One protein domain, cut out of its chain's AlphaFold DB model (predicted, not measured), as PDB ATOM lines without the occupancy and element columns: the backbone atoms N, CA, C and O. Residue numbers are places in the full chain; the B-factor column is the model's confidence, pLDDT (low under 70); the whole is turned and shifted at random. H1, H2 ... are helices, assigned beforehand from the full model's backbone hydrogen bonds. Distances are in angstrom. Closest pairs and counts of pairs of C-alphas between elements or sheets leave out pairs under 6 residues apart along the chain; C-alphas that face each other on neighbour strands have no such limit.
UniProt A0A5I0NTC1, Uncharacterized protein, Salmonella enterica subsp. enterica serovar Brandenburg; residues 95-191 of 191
ATOM      1  N   MET A  95     -41.377  13.675 -13.435       87.62
ATOM      2  CA  MET A  95     -42.627  13.381 -14.136       87.62
ATOM      3  C   MET A  95     -42.737  14.212 -15.404       87.62
ATOM      4  O   MET A  95     -43.080  15.398 -15.378       87.62
ATOM      5  N   ILE A  96     -42.465  13.579 -16.543       93.19
ATOM      6  CA  ILE A  96     -42.629  14.210 -17.847       93.19
ATOM      7  C   ILE A  96     -43.985  13.839 -18.440       93.19
ATOM      8  O   ILE A  96     -44.382  12.676 -18.492       93.19
ATOM      9  N   VAL A  97     -44.714  14.843 -18.918       93.75
ATOM     10  CA  VAL A  97     -46.002  14.661 -19.588       93.75
ATOM     11  C   VAL A  97     -45.806  13.782 -20.828       93.75
ATOM     12  O   VAL A  97     -44.903  14.045 -21.625       93.75
ATOM     13  N   PRO A  98     -46.683  12.794 -21.075       93.31
ATOM     14  CA  PRO A  98     -46.599  11.977 -22.277       93.31
ATOM     15  C   PRO A  98     -46.696  12.833 -23.543       93.31
ATOM     16  O   PRO A  98     -47.668  13.572 -23.747       93.31
ATOM     17  N   ALA A  99     -45.706  12.721 -24.425       93.94
ATOM     18  CA  ALA A  99     -45.746  13.345 -25.738       93.94
ATOM     19  C   ALA A  99     -46.782  12.630 -26.621       93.94
ATOM     20  O   ALA A  99     -46.717  11.424 -26.837       93.94
ATOM     21  N   ARG A 100     -47.777  13.375 -27.113       91.69
ATOM     22  CA  ARG A 100     -48.937  12.843 -27.855       91.69
ATOM     23  C   ARG A 100     -49.136  13.534 -29.209       91.69
ATOM     24  O   ARG A 100     -50.236  13.548 -29.754       91.69
ATOM     25  N   SER A 101     -48.085  14.151 -29.732       90.88
ATOM     26  CA  SER A 101     -48.079  14.827 -31.030       90.88
ATOM     27  C   SER A 101     -46.675  14.772 -31.630       90.88
ATOM     28  O   SER A 101     -45.716  14.649 -30.862       90.88
ATOM     29  N   PRO A 102     -46.512  14.921 -32.961       90.25
ATOM     30  CA  PRO A 102     -45.190  14.847 -33.584       90.25
ATOM     31  C   PRO A 102     -44.243  15.895 -32.988       90.25
ATOM     32  O   PRO A 102     -43.120  15.592 -32.604       90.25
ATOM     33  N   LYS A 103     -44.738  17.126 -32.794       91.50
ATOM     34  CA  LYS A 103     -43.920  18.208 -32.242       91.50
ATOM     35  C   LYS A 103     -43.580  18.016 -30.765       91.50
ATOM     36  O   LYS A 103     -42.501  18.417 -30.343       91.50
ATOM     37  N   ALA A 104     -44.483  17.425 -29.980       93.62
ATOM     38  CA  ALA A 104     -44.182  17.079 -28.592       93.62
ATOM     39  C   ALA A 104     -43.125  15.974 -28.497       93.62
ATOM     40  O   ALA A 104     -42.280  16.049 -27.610       93.62
ATOM     41  N   LEU A 105     -43.157  14.991 -29.405       92.38
ATOM     42  CA  LEU A 105     -42.141  13.940 -29.473       92.38
ATOM     43  C   LEU A 105     -40.774  14.546 -29.782       92.38
ATOM     44  O   LEU A 105     -39.866  14.359 -28.989       92.38
ATOM     45  N   GLU A 106     -40.661  15.394 -30.810       91.62
ATOM     46  CA  GLU A 106     -39.401  16.090 -31.120       91.62
ATOM     47  C   GLU A 106     -38.822  16.845 -29.910       91.62
ATOM     48  O   GLU A 106     -37.622  16.794 -29.654       91.62
ATOM     49  N   ILE A 107     -39.668  17.550 -29.150       93.25
ATOM     50  CA  ILE A 107     -39.238  18.271 -27.943       93.25
ATOM     51  C   ILE A 107     -38.726  17.293 -26.883       93.25
ATOM     52  O   ILE A 107     -37.686  17.547 -26.272       93.25
ATOM     53  N   TYR A 108     -39.440  16.188 -26.669       94.44
ATOM     54  CA  TYR A 108     -39.062  15.188 -25.679       94.44
ATOM     55  C   TYR A 108     -37.774  14.446 -26.062       94.44
ATOM     56  O   TYR A 108     -36.900  14.292 -25.215       94.44
ATOM     57  N   THR A 109     -37.594  14.084 -27.333       91.81
ATOM     58  CA  THR A 109     -36.361  13.465 -27.842       91.81
ATOM     59  C   THR A 109     -35.152  14.373 -27.606       91.81
ATOM     60  O   THR A 109     -34.110  13.919 -27.134       91.81
ATOM     61  N   VAL A 110     -35.283  15.679 -27.874       92.69
ATOM     62  CA  VAL A 110     -34.205  16.642 -27.594       92.69
ATOM     63  C   VAL A 110     -33.945  16.754 -26.092       92.69
ATOM     64  O   VAL A 110     -32.788  16.770 -25.683       92.69
ATOM     65  N   TYR A 111     -34.986  16.786 -25.257       94.56
ATOM     66  CA  TYR A 111     -34.816  16.753 -23.802       94.56
ATOM     67  C   TYR A 111     -34.037  15.511 -23.343       94.56
ATOM     68  O   TYR A 111     -33.082  15.656 -22.584       94.56
ATOM     69  N   GLN A 112     -34.378  14.319 -23.840       92.50
ATOM     70  CA  GLN A 112     -33.672  13.079 -23.499       92.50
ATOM     71  C   GLN A 112     -32.193  13.129 -23.903       92.50
ATOM     72  O   GLN A 112     -31.341  12.737 -23.114       92.50
ATOM     73  N   LEU A 113     -31.874  13.669 -25.086       92.25
ATOM     74  CA  LEU A 113     -30.489  13.883 -25.530       92.25
ATOM     75  C   LEU A 113     -29.715  14.806 -24.583       92.25
ATOM     76  O   LEU A 113     -28.585  14.505 -24.198       92.25
ATOM     77  N   VAL A 114     -30.320  15.936 -24.211       94.50
ATOM     78  CA  VAL A 114     -29.703  16.917 -23.309       94.50
ATOM     79  C   VAL A 114     -29.507  16.310 -21.915       94.50
ATOM     80  O   VAL A 114     -28.409  16.410 -21.365       94.50
ATOM     81  N   LYS A 115     -30.537  15.651 -21.367       93.06
ATOM     82  CA  LYS A 115     -30.522  15.030 -20.034       93.06
ATOM     83  C   LYS A 115     -29.529  13.876 -19.955       93.06
ATOM     84  O   LYS A 115     -28.675  13.912 -19.083       93.06
ATOM     85  N   GLY A 116     -29.545  12.944 -20.906       90.69
ATOM     86  CA  GLY A 116     -28.596  11.825 -20.927       90.69
ATOM     87  C   GLY A 116     -27.143  12.285 -21.067       90.69
ATOM     88  O   GLY A 116     -26.245  11.779 -20.403       90.69
ATOM     89  N   ARG A 117     -26.868  13.335 -21.858       92.69
ATOM     90  CA  ARG A 117     -25.513  13.910 -21.871       92.69
ATOM     91  C   ARG A 117     -25.132  14.522 -20.526       92.69
ATOM     92  O   ARG A 117     -23.969  14.411 -20.146       92.69
ATOM     93  N   PHE A 118     -26.061  15.211 -19.870       92.44
ATOM     94  CA  PHE A 118     -25.825  15.840 -18.573       92.44
ATOM     95  C   PHE A 118     -25.574  14.797 -17.476       92.44
ATOM     96  O   PHE A 118     -24.610  14.937 -16.727       92.44
ATOM     97  N   ASP A 119     -26.370  13.733 -17.435       88.06
ATOM     98  CA  ASP A 119     -26.302  12.675 -16.419       88.06
ATOM     99  C   ASP A 119     -25.010  11.863 -16.518       88.06
ATOM    100  O   ASP A 119     -24.356  11.596 -15.506       88.06
ATOM    101  N   LYS A 120     -24.537  11.626 -17.746       87.25
ATOM    102  CA  LYS A 120     -23.230  11.014 -17.990       87.25
ATOM    103  C   LYS A 120     -22.044  11.828 -17.449       87.25
ATOM    104  O   LYS A 120     -20.937  11.291 -17.309       87.25
ATOM    105  N   LEU A 121     -22.206  13.126 -17.185       86.56
ATOM    106  CA  LEU A 121     -21.139  13.948 -16.608       86.56
ATOM    107  C   LEU A 121     -20.989  13.647 -15.108       86.56
ATOM    108  O   LEU A 121     -21.479  14.375 -14.242       86.56
ATOM    109  N   HIS A 122     -20.225  12.599 -14.796       67.94
ATOM    110  CA  HIS A 122     -19.725  12.303 -13.447       67.94
ATOM    111  C   HIS A 122     -18.458  13.100 -13.126       67.94
ATOM    112  O   HIS A 122     -17.431  12.561 -12.717       67.94
ATOM    113  N   THR A 123     -18.505  14.399 -13.375       59.25
ATOM    114  CA  THR A 123     -17.406  15.308 -13.086       59.25
ATOM    115  C   THR A 123     -17.718  16.029 -11.778       59.25
ATOM    116  O   THR A 123     -18.859  16.432 -11.550       59.25
ATOM    117  N   GLY A 124     -16.720  16.214 -10.906       66.19
ATOM    118  CA  GLY A 124     -16.820  17.083  -9.716       66.19
ATOM    119  C   GLY A 124     -16.978  18.576 -10.054       66.19
ATOM    120  O   GLY A 124     -16.658  19.433  -9.239       66.19
ATOM    121  N   GLU A 125     -17.407  18.865 -11.281       76.88
ATOM    122  CA  GLU A 125     -17.679  20.173 -11.853       76.88
ATOM    123  C   GLU A 125     -19.029  20.693 -11.354       76.88
ATOM    124  O   GLU A 125     -19.962  19.933 -11.076       76.88
ATOM    125  N   SER A 126     -19.146  22.013 -11.307       85.62
ATOM    126  CA  SER A 126     -20.414  22.688 -11.052       85.62
ATOM    127  C   SER A 126     -21.422  22.437 -12.180       85.62
ATOM    128  O   SER A 126     -21.051  22.274 -13.346       85.62
ATOM    129  N   ASP A 127     -22.720  22.517 -11.877       88.06
ATOM    130  CA  ASP A 127     -23.781  22.408 -12.892       88.06
ATOM    131  C   ASP A 127     -23.584  23.384 -14.057       88.06
ATOM    132  O   ASP A 127     -23.845  23.057 -15.213       88.06
ATOM    133  N   ARG A 128     -23.036  24.572 -13.781       89.81
ATOM    134  CA  ARG A 128     -22.730  25.577 -14.804       89.81
ATOM    135  C   ARG A 128     -21.699  25.086 -15.822       89.81
ATOM    136  O   ARG A 128     -21.851  25.350 -17.018       89.81
ATOM    137  N   GLU A 129     -20.654  24.410 -15.359       91.25
ATOM    138  CA  GLU A 129     -19.622  23.814 -16.214       91.25
ATOM    139  C   GLU A 129     -20.190  22.627 -16.990       91.25
ATOM    140  O   GLU A 129     -19.973  22.527 -18.203       91.25
ATOM    141  N   LYS A 130     -21.025  21.808 -16.340       93.81
ATOM    142  CA  LYS A 130     -21.742  20.716 -17.007       93.81
ATOM    143  C   LYS A 130     -22.630  21.232 -18.136       93.81
ATOM    144  O   LYS A 130     -22.549  20.715 -19.249       93.81
ATOM    145  N   TYR A 131     -23.407  22.295 -17.919       95.56
ATOM    146  CA  TYR A 131     -24.242  22.895 -18.967       95.56
ATOM    147  C   TYR A 131     -23.420  23.379 -20.163       95.56
ATOM    148  O   TYR A 131     -23.804  23.146 -21.310       95.56
ATOM    149  N   ALA A 132     -22.275  24.020 -19.917       94.44
ATOM    150  CA  ALA A 132     -21.375  24.450 -20.984       94.44
ATOM    151  C   ALA A 132     -20.791  23.252 -21.756       94.44
ATOM    152  O   ALA A 132     -20.741  23.276 -22.987       94.44
ATOM    153  N   SER A 133     -20.408  22.185 -21.048       94.06
ATOM    154  CA  SER A 133     -19.917  20.933 -21.636       94.06
ATOM    155  C   SER A 133     -20.976  20.255 -22.512       94.06
ATOM    156  O   SER A 133     -20.687  19.857 -23.644       94.06
ATOM    157  N   VAL A 134     -22.225  20.179 -22.038       95.75
ATOM    158  CA  VAL A 134     -23.355  19.650 -22.815       95.75
ATOM    159  C   VAL A 134     -23.607  20.501 -24.059       95.75
ATOM    160  O   VAL A 134     -23.654  19.948 -25.155       95.75
ATOM    161  N   ALA A 135     -23.698  21.828 -23.925       96.19
ATOM    162  CA  ALA A 135     -23.942  22.737 -25.048       96.19
ATOM    163  C   ALA A 135     -22.864  22.597 -26.134       96.19
ATOM    164  O   ALA A 135     -23.175  22.403 -27.311       96.19
ATOM    165  N   LYS A 136     -21.588  22.598 -25.726       95.69
ATOM    166  CA  LYS A 136     -20.455  22.356 -26.624       95.69
ATOM    167  C   LYS A 136     -20.602  21.019 -27.349       95.69
ATOM    168  O   LYS A 136     -20.435  20.968 -28.565       95.69
ATOM    169  N   LYS A 137     -20.966  19.951 -26.632       94.62
ATOM    170  CA  LYS A 137     -21.094  18.615 -27.225       94.62
ATOM    171  C   LYS A 137     -22.255  18.502 -28.210       94.62
ATOM    172  O   LYS A 137     -22.095  17.878 -29.255       94.62
ATOM    173  N   LEU A 138     -23.388  19.133 -27.909       94.75
ATOM    174  CA  LEU A 138     -24.530  19.219 -28.821       94.75
ATOM    175  C   LEU A 138     -24.143  19.930 -30.125       94.75
ATOM    176  O   LEU A 138     -24.474  19.436 -31.202       94.75
ATOM    177  N   ASN A 139     -23.387  21.027 -30.034       94.88
ATOM    178  CA  ASN A 139     -22.884  21.754 -31.201       94.88
ATOM    179  C   ASN A 139     -21.880  20.926 -32.018       94.88
ATOM    180  O   ASN A 139     -22.012  20.851 -33.238       94.88
ATOM    181  N   GLU A 140     -20.922  20.258 -31.364       93.12
ATOM    182  CA  GLU A 140     -19.945  19.371 -32.020       93.12
ATOM    183  C   GLU A 140     -20.620  18.254 -32.833       93.12
ATOM    184  O   GLU A 140     -20.143  17.895 -33.906       93.12
ATOM    185  N   TYR A 141     -21.732  17.713 -32.329       89.25
ATOM    186  CA  TYR A 141     -22.495  16.642 -32.983       89.25
ATOM    187  C   TYR A 141     -23.549  17.165 -33.968       89.25
ATOM    188  O   TYR A 141     -24.294  16.375 -34.545       89.25
ATOM    189  N   GLY A 142     -23.637  18.486 -34.164       88.94
ATOM    190  CA  GLY A 142     -24.625  19.098 -35.051       88.94
ATOM    191  C   GLY A 142     -26.071  18.854 -34.611       88.94
ATOM    192  O   GLY A 142     -26.973  18.866 -35.451       88.94
ATOM    193  N   ILE A 143     -26.307  18.616 -33.315       89.75
ATOM    194  CA  ILE A 143     -27.652  18.388 -32.786       89.75
ATOM    195  C   ILE A 143     -28.454  19.676 -32.924       89.75
ATOM    196  O   ILE A 143     -28.094  20.729 -32.393       89.75
ATOM    197  N   TRP A 144     -29.569  19.595 -33.642       88.50
ATOM    198  CA  TRP A 144     -30.373  20.764 -33.957       88.50
ATOM    199  C   TRP A 144     -31.013  21.375 -32.704       88.50
ATOM    200  O   TRP A 144     -31.759  20.706 -31.986       88.50
ATOM    201  N   LYS A 145     -30.764  22.673 -32.471       90.38
ATOM    202  CA  LYS A 145     -31.431  23.449 -31.422       90.38
ATOM    203  C   LYS A 145     -32.886  23.749 -31.809       90.38
ATOM    204  O   LYS A 145     -33.116  24.374 -32.853       90.38
ATOM    205  N   PRO A 146     -33.878  23.380 -30.977       87.31
ATOM    206  CA  PRO A 146     -35.267  23.738 -31.208       87.31
ATOM    207  C   PRO A 146     -35.476  25.243 -31.366       87.31
ATOM    208  O   PRO A 146     -35.019  26.043 -30.558       87.31
ATOM    209  N   ARG A 147     -36.247  25.645 -32.380       85.44
ATOM    210  CA  ARG A 147     -36.678  27.044 -32.537       85.44
ATOM    211  C   ARG A 147     -37.791  27.376 -31.547       85.44
ATOM    212  O   ARG A 147     -38.976  27.314 -31.879       85.44
ATOM    213  N   LEU A 148     -37.404  27.709 -30.322       85.81
ATOM    214  CA  LEU A 148     -38.298  28.095 -29.237       85.81
ATOM    215  C   LEU A 148     -37.964  29.519 -28.800       85.81
ATOM    216  O   LEU A 148     -36.808  29.821 -28.552       85.81
ATOM    217  N   LYS A 149     -38.979  30.374 -28.625       84.75
ATOM    218  CA  LYS A 149     -38.791  31.784 -28.222       84.75
ATOM    219  C   LYS A 149     -38.044  31.981 -26.893       84.75
ATOM    220  O   LYS A 149     -37.634  33.089 -26.593       84.75
ATOM    221  N   ARG A 150     -37.992  30.944 -26.052       85.81
ATOM    222  CA  ARG A 150     -37.334  30.965 -24.737       85.81
ATOM    223  C   ARG A 150     -35.857  30.575 -24.804       85.81
ATOM    224  O   ARG A 150     -35.153  30.827 -23.837       85.81
ATOM    225  N   LEU A 151     -35.427  29.950 -25.900       90.19
ATOM    226  CA  LEU A 151     -34.026  29.634 -26.143       90.19
ATOM    227  C   LEU A 151     -33.349  30.825 -26.815       90.19
ATOM    228  O   LEU A 151     -34.009  31.645 -27.456       90.19
ATOM    229  N   SER A 152     -32.036  30.903 -26.654       89.56
ATOM    230  CA  SER A 152     -31.192  31.906 -27.282       89.56
ATOM    231  C   SER A 152     -31.350  31.901 -28.805       89.56
ATOM    232  O   SER A 152     -31.648  30.873 -29.426       89.56
ATOM    233  N   ASP A 153     -31.119  33.057 -29.420       85.06
ATOM    234  CA  ASP A 153     -31.148  33.184 -30.873       85.06
ATOM    235  C   ASP A 153     -30.005  32.391 -31.535       85.06
ATOM    236  O   ASP A 153     -29.021  31.994 -30.910       85.06
ATOM    237  N   GLY A 154     -30.145  32.114 -32.831       84.81
ATOM    238  CA  GLY A 154     -29.140  31.377 -33.601       84.81
ATOM    239  C   GLY A 154     -29.290  29.853 -33.558       84.81
ATOM    240  O   GLY A 154     -30.256  29.300 -33.033       84.81
ATOM    241  N   LYS A 155     -28.347  29.161 -34.208       86.75
ATOM    242  CA  LYS A 155     -28.378  27.697 -34.386       86.75
ATOM    243  C   LYS A 155     -27.619  26.935 -33.300       86.75
ATOM    244  O   LYS A 155     -27.893  25.756 -33.111       86.75
ATOM    245  N   GLU A 156     -26.687  27.597 -32.625       93.94
ATOM    246  CA  GLU A 156     -25.809  26.979 -31.634       93.94
ATOM    247  C   GLU A 156     -26.475  26.921 -30.262       93.94
ATOM    248  O   GLU A 156     -27.181  27.844 -29.861       93.94
ATOM    249  N   TRP A 157     -26.241  25.833 -29.541       96.69
ATOM    250  CA  TRP A 157     -26.606  25.664 -28.145       96.69
ATOM    251  C   TRP A 157     -25.748  26.550 -27.249       96.69
ATOM    252  O   TRP A 157     -24.518  26.459 -27.280       96.69
ATOM    253  N   ALA A 158     -26.403  27.355 -26.417       96.12
ATOM    254  CA  ALA A 158     -25.787  28.045 -25.293       96.12
ATOM    255  C   ALA A 158     -25.981  27.250 -23.991       96.12
ATOM    256  O   ALA A 158     -26.869  26.400 -23.880       96.12
ATOM    257  N   ARG A 159     -25.177  27.545 -22.962       95.31
ATOM    258  CA  ARG A 159     -25.338  26.903 -21.642       95.31
ATOM    259  C   ARG A 159     -26.703  27.227 -21.021       95.31
ATOM    260  O   ARG A 159     -27.278  26.383 -20.344       95.31
ATOM    261  N   GLU A 160     -27.227  28.427 -21.269       95.62
ATOM    262  CA  GLU A 160     -28.536  28.871 -20.793       95.62
ATOM    263  C   GLU A 160     -29.660  28.053 -21.440       95.62
ATOM    264  O   GLU A 160     -30.639  27.731 -20.772       95.62
ATOM    265  N   ASP A 161     -29.487  27.641 -22.702       96.00
ATOM    266  CA  ASP A 161     -30.443  26.779 -23.403       96.00
ATOM    267  C   ASP A 161     -30.500  25.390 -22.770       96.00
ATOM    268  O   ASP A 161     -31.580  24.837 -22.563       96.00
ATOM    269  N   VAL A 162     -29.330  24.834 -22.442       96.44
ATOM    270  CA  VAL A 162     -29.213  23.540 -21.763       96.44
ATOM    271  C   VAL A 162     -29.843  23.607 -20.377       96.44
ATOM    272  O   VAL A 162     -30.694  22.779 -20.061       96.44
ATOM    273  N   ALA A 163     -29.474  24.610 -19.575       96.19
ATOM    274  CA  ALA A 163     -30.028  24.804 -18.238       96.19
ATOM    275  C   ALA A 163     -31.558  24.915 -18.276       96.19
ATOM    276  O   ALA A 163     -32.247  24.307 -17.456       96.19
ATOM    277  N   TRP A 164     -32.091  25.648 -19.259       95.94
ATOM    278  CA  TRP A 164     -33.526  25.812 -19.456       95.94
ATOM    279  C   TRP A 164     -34.216  24.499 -19.846       95.94
ATOM    280  O   TRP A 164     -35.261  24.171 -19.284       95.94
ATOM    281  N   MET A 165     -33.633  23.744 -20.783       94.75
ATOM    282  CA  MET A 165     -34.172  22.463 -21.255       94.75
ATOM    283  C   MET A 165     -34.167  21.382 -20.175       94.75
ATOM    284  O   MET A 165     -35.034  20.518 -20.193       94.75
ATOM    285  N   LEU A 166     -33.220  21.419 -19.238       94.06
ATOM    286  CA  LEU A 166     -33.127  20.431 -18.161       94.06
ATOM    287  C   LEU A 166     -34.193  20.600 -17.069       94.06
ATOM    288  O   LEU A 166     -34.325  19.710 -16.238       94.06
ATOM    289  N   GLN A 167     -34.968  21.690 -17.077       94.25
ATOM    290  CA  GLN A 167     -36.063  21.885 -16.122       94.25
ATOM    291  C   GLN A 167     -37.328  21.133 -16.578       94.25
ATOM    292  O   GLN A 167     -37.884  21.465 -17.639       94.25
ATOM    293  N   PRO A 168     -37.840  20.161 -15.799       92.81
ATOM    294  CA  PRO A 168     -39.038  19.399 -16.157       92.81
ATOM    295  C   PRO A 168     -40.263  20.275 -16.432       92.81
ATOM    296  O   PRO A 168     -41.026  20.005 -17.364       92.81
ATOM    297  N   GLU A 169     -40.444  21.365 -15.686       94.69
ATOM    298  CA  GLU A 169     -41.574  22.292 -15.810       94.69
ATOM    299  C   GLU A 169     -41.600  22.948 -17.193       94.69
ATOM    300  O   GLU A 169     -42.660  23.058 -17.822       94.69
ATOM    301  N   ASN A 170     -40.425  23.335 -17.695       95.19
ATOM    302  CA  ASN A 170     -40.261  23.965 -19.000       95.19
ATOM    303  C   ASN A 170     -40.642  23.002 -20.129       95.19
ATOM    304  O   ASN A 170     -41.419  23.354 -21.026       95.19
ATOM    305  N   ILE A 171     -40.150  21.765 -20.062       95.19
ATOM    306  CA  ILE A 171     -40.441  20.727 -21.058       95.19
ATOM    307  C   ILE A 171     -41.908  20.312 -21.004       95.19
ATOM    308  O   ILE A 171     -42.574  20.241 -22.041       95.19
ATOM    309  N   ASN A 172     -42.457  20.142 -19.804       95.88
ATOM    310  CA  ASN A 172     -43.864  19.828 -19.598       95.88
ATOM    311  C   ASN A 172     -44.783  20.910 -20.160       95.88
ATOM    312  O   ASN A 172     -45.775  20.585 -20.819       95.88
ATOM    313  N   ALA A 173     -44.463  22.188 -19.951       95.38
ATOM    314  CA  ALA A 173     -45.232  23.290 -20.518       95.38
ATOM    315  C   ALA A 173     -45.254  23.225 -22.053       95.38
ATOM    316  O   ALA A 173     -46.322  23.327 -22.666       95.38
ATOM    317  N   LEU A 174     -44.103  22.986 -22.685       94.38
ATOM    318  CA  LEU A 174     -44.016  22.862 -24.140       94.38
ATOM    319  C   LEU A 174     -44.796  21.659 -24.677       94.38
ATOM    320  O   LEU A 174     -45.584  21.814 -25.616       94.38
ATOM    321  N   ILE A 175     -44.617  20.480 -24.075       95.56
ATOM    322  CA  ILE A 175     -45.321  19.253 -24.466       95.56
ATOM    323  C   ILE A 175     -46.836  19.447 -24.342       95.56
ATOM    324  O   ILE A 175     -47.568  19.149 -25.290       95.56
ATOM    325  N   LYS A 176     -47.319  20.014 -23.226       96.19
ATOM    326  CA  LYS A 176     -48.748  20.307 -23.010       96.19
ATOM    327  C   LYS A 176     -49.307  21.200 -24.118       96.19
ATOM    328  O   LYS A 176     -50.333  20.862 -24.709       96.19
ATOM    329  N   VAL A 177     -48.617  22.295 -24.448       95.12
ATOM    330  CA  VAL A 177     -49.043  23.219 -25.513       95.12
ATOM    331  C   VAL A 177     -49.131  22.512 -26.867       95.12
ATOM    332  O   VAL A 177     -50.119  22.688 -27.582       95.12
ATOM    333  N   GLN A 178     -48.127  21.714 -27.241       94.31
ATOM    334  CA  GLN A 178     -48.135  21.022 -28.535       94.31
ATOM    335  C   GLN A 178     -49.199  19.924 -28.598       94.31
ATOM    336  O   GLN A 178     -49.931  19.839 -29.584       94.31
ATOM    337  N   ASN A 179     -49.365  19.154 -27.522       94.44
ATOM    338  CA  ASN A 179     -50.420  18.151 -27.413       94.44
ATOM    339  C   ASN A 179     -51.815  18.779 -27.561       94.44
ATOM    340  O   ASN A 179     -52.642  18.270 -28.315       94.44
ATOM    341  N   GLN A 180     -52.073  19.909 -26.893       94.50
ATOM    342  CA  GLN A 180     -53.346  20.629 -27.004       94.50
ATOM    343  C   GLN A 180     -53.591  21.167 -28.416       94.50
ATOM    344  O   GLN A 180     -54.699  21.044 -28.939       94.50
ATOM    345  N   LYS A 181     -52.568  21.755 -29.051       93.00
ATOM    346  CA  LYS A 181     -52.660  22.224 -30.443       93.00
ATOM    347  C   LYS A 181     -53.011  21.082 -31.389       93.00
ATOM    348  O   LYS A 181     -53.933  21.224 -32.186       93.00
ATOM    349  N   TYR A 182     -52.317  19.956 -31.262       91.06
ATOM    350  CA  TYR A 182     -52.556  18.780 -32.088       91.06
ATOM    351  C   TYR A 182     -53.963  18.211 -31.883       91.06
ATOM    352  O   TYR A 182     -54.679  17.999 -32.855       91.06
ATOM    353  N   ALA A 183     -54.413  18.075 -30.631       90.44
ATOM    354  CA  ALA A 183     -55.762  17.606 -30.318       90.44
ATOM    355  C   ALA A 183     -56.856  18.487 -30.950       90.44
ATOM    356  O   ALA A 183     -57.832  17.967 -31.486       90.44
ATOM    357  N   ARG A 184     -56.675  19.816 -30.942       90.38
ATOM    358  CA  ARG A 184     -57.600  20.761 -31.594       90.38
ATOM    359  C   ARG A 184     -57.614  20.607 -33.116       90.38
ATOM    360  O   ARG A 184     -58.687  20.674 -33.703       90.38
ATOM    361  N   LEU A 185     -56.456  20.403 -33.746       86.38
ATOM    362  CA  LEU A 185     -56.363  20.173 -35.195       86.38
ATOM    363  C   LEU A 185     -57.043  18.855 -35.582       86.38
ATOM    364  O   LEU A 185     -57.943  18.852 -36.412       86.38
ATOM    365  N   SER A 186     -56.724  17.764 -34.881       79.62
ATOM    366  CA  SER A 186     -57.333  16.451 -35.126       79.62
ATOM    367  C   SER A 186     -58.837  16.393 -34.849       79.62
ATOM    368  O   SER A 186     -59.502  15.476 -35.326       79.62
ATOM    369  N   ALA A 187     -59.371  17.305 -34.032       80.31
ATOM    370  CA  ALA A 187     -60.808  17.446 -33.826       80.31
ATOM    371  C   ALA A 187     -61.478  18.190 -34.990       80.31
ATOM    372  O   ALA A 187     -62.552  17.779 -35.409       80.31
ATOM    373  N   LYS A 188     -60.829  19.230 -35.536       72.56
ATOM    374  CA  LYS A 188     -61.329  19.974 -36.702       72.56
ATOM    375  C   LYS A 188     -61.365  19.120 -37.965       72.56
ATOM    376  O   LYS A 188     -62.355  19.183 -38.673       72.56
ATOM    377  N   ASP A 189     -60.359  18.275 -38.184       64.31
ATOM    378  CA  ASP A 189     -60.293  17.372 -39.349       64.31
ATOM    379  C   ASP A 189     -61.383  16.276 -39.351       64.31
ATOM    380  O   ASP A 189     -61.492  15.506 -40.303       64.31
ATOM    381  N   LYS A 190     -62.166  16.154 -38.269       59.31
ATOM    382  CA  LYS A 190     -63.288  15.209 -38.138       59.31
ATOM    383  C   LYS A 190     -64.666  15.855 -38.328       59.31
ATOM    384  O   LYS A 190     -65.662  15.140 -38.222       59.31
ATOM    385  N   THR A 191     -64.713  17.167 -38.540       47.72
ATOM    386  CA  THR A 191     -65.925  17.972 -38.790       47.72
ATOM    387  C   THR A 191     -65.938  18.416 -40.236       47.72
ATOM    388  O   THR A 191     -67.027  18.360 -40.838       47.72
TER     389      THR A 191
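This is residues 95 to 191 of the 191 residues of an uncharacterized protein of Salmonella enterica subsp. enterica serovar Brandenburg (UniProt A0A5I0NTC1). H4, the longest helix, packs beside H1 over part of its length; H2 crosses the last turns of H1, and H3 packs on H2. Residues 184 to 191 stick out. The printed part has 97 residues with four named helices, H1 to H4, and no named strand: all helix. It is only just compact, close to loose (radius of gyration of the C-alphas 15.0 A), and spans 56 by 29 by 20 A.

Look at H4, residues 168 to 188: residues 171 to 179 alone touch H1, residues 102 to 119, at a shallow tilt of 15 degrees, opposite ways; the closest C-alphas, Ile 175 and Ala 104, are 4.8 A apart. H2, residues 127 to 140, touches H3, residues 159 to 165, about perpendicular at 87 degrees; their closest C-alphas, Ala 132 and Arg 159, are 4.7 A apart. In H1, H2, H3 and H4 every O i to N i+4 pair is within hydrogen-bond range.

Find C-alpha 102 at (-45.190, 14.847, -33.584), where H1 begins, 25.6 A long; H4, 30.3 A long, ends at C-alpha 188 at (-61.329, 19.974, -36.702).

The printed part has no cut; the H2 to H3 link is long. Residues 122 to 124 and 189 to 191 have pLDDT under 70.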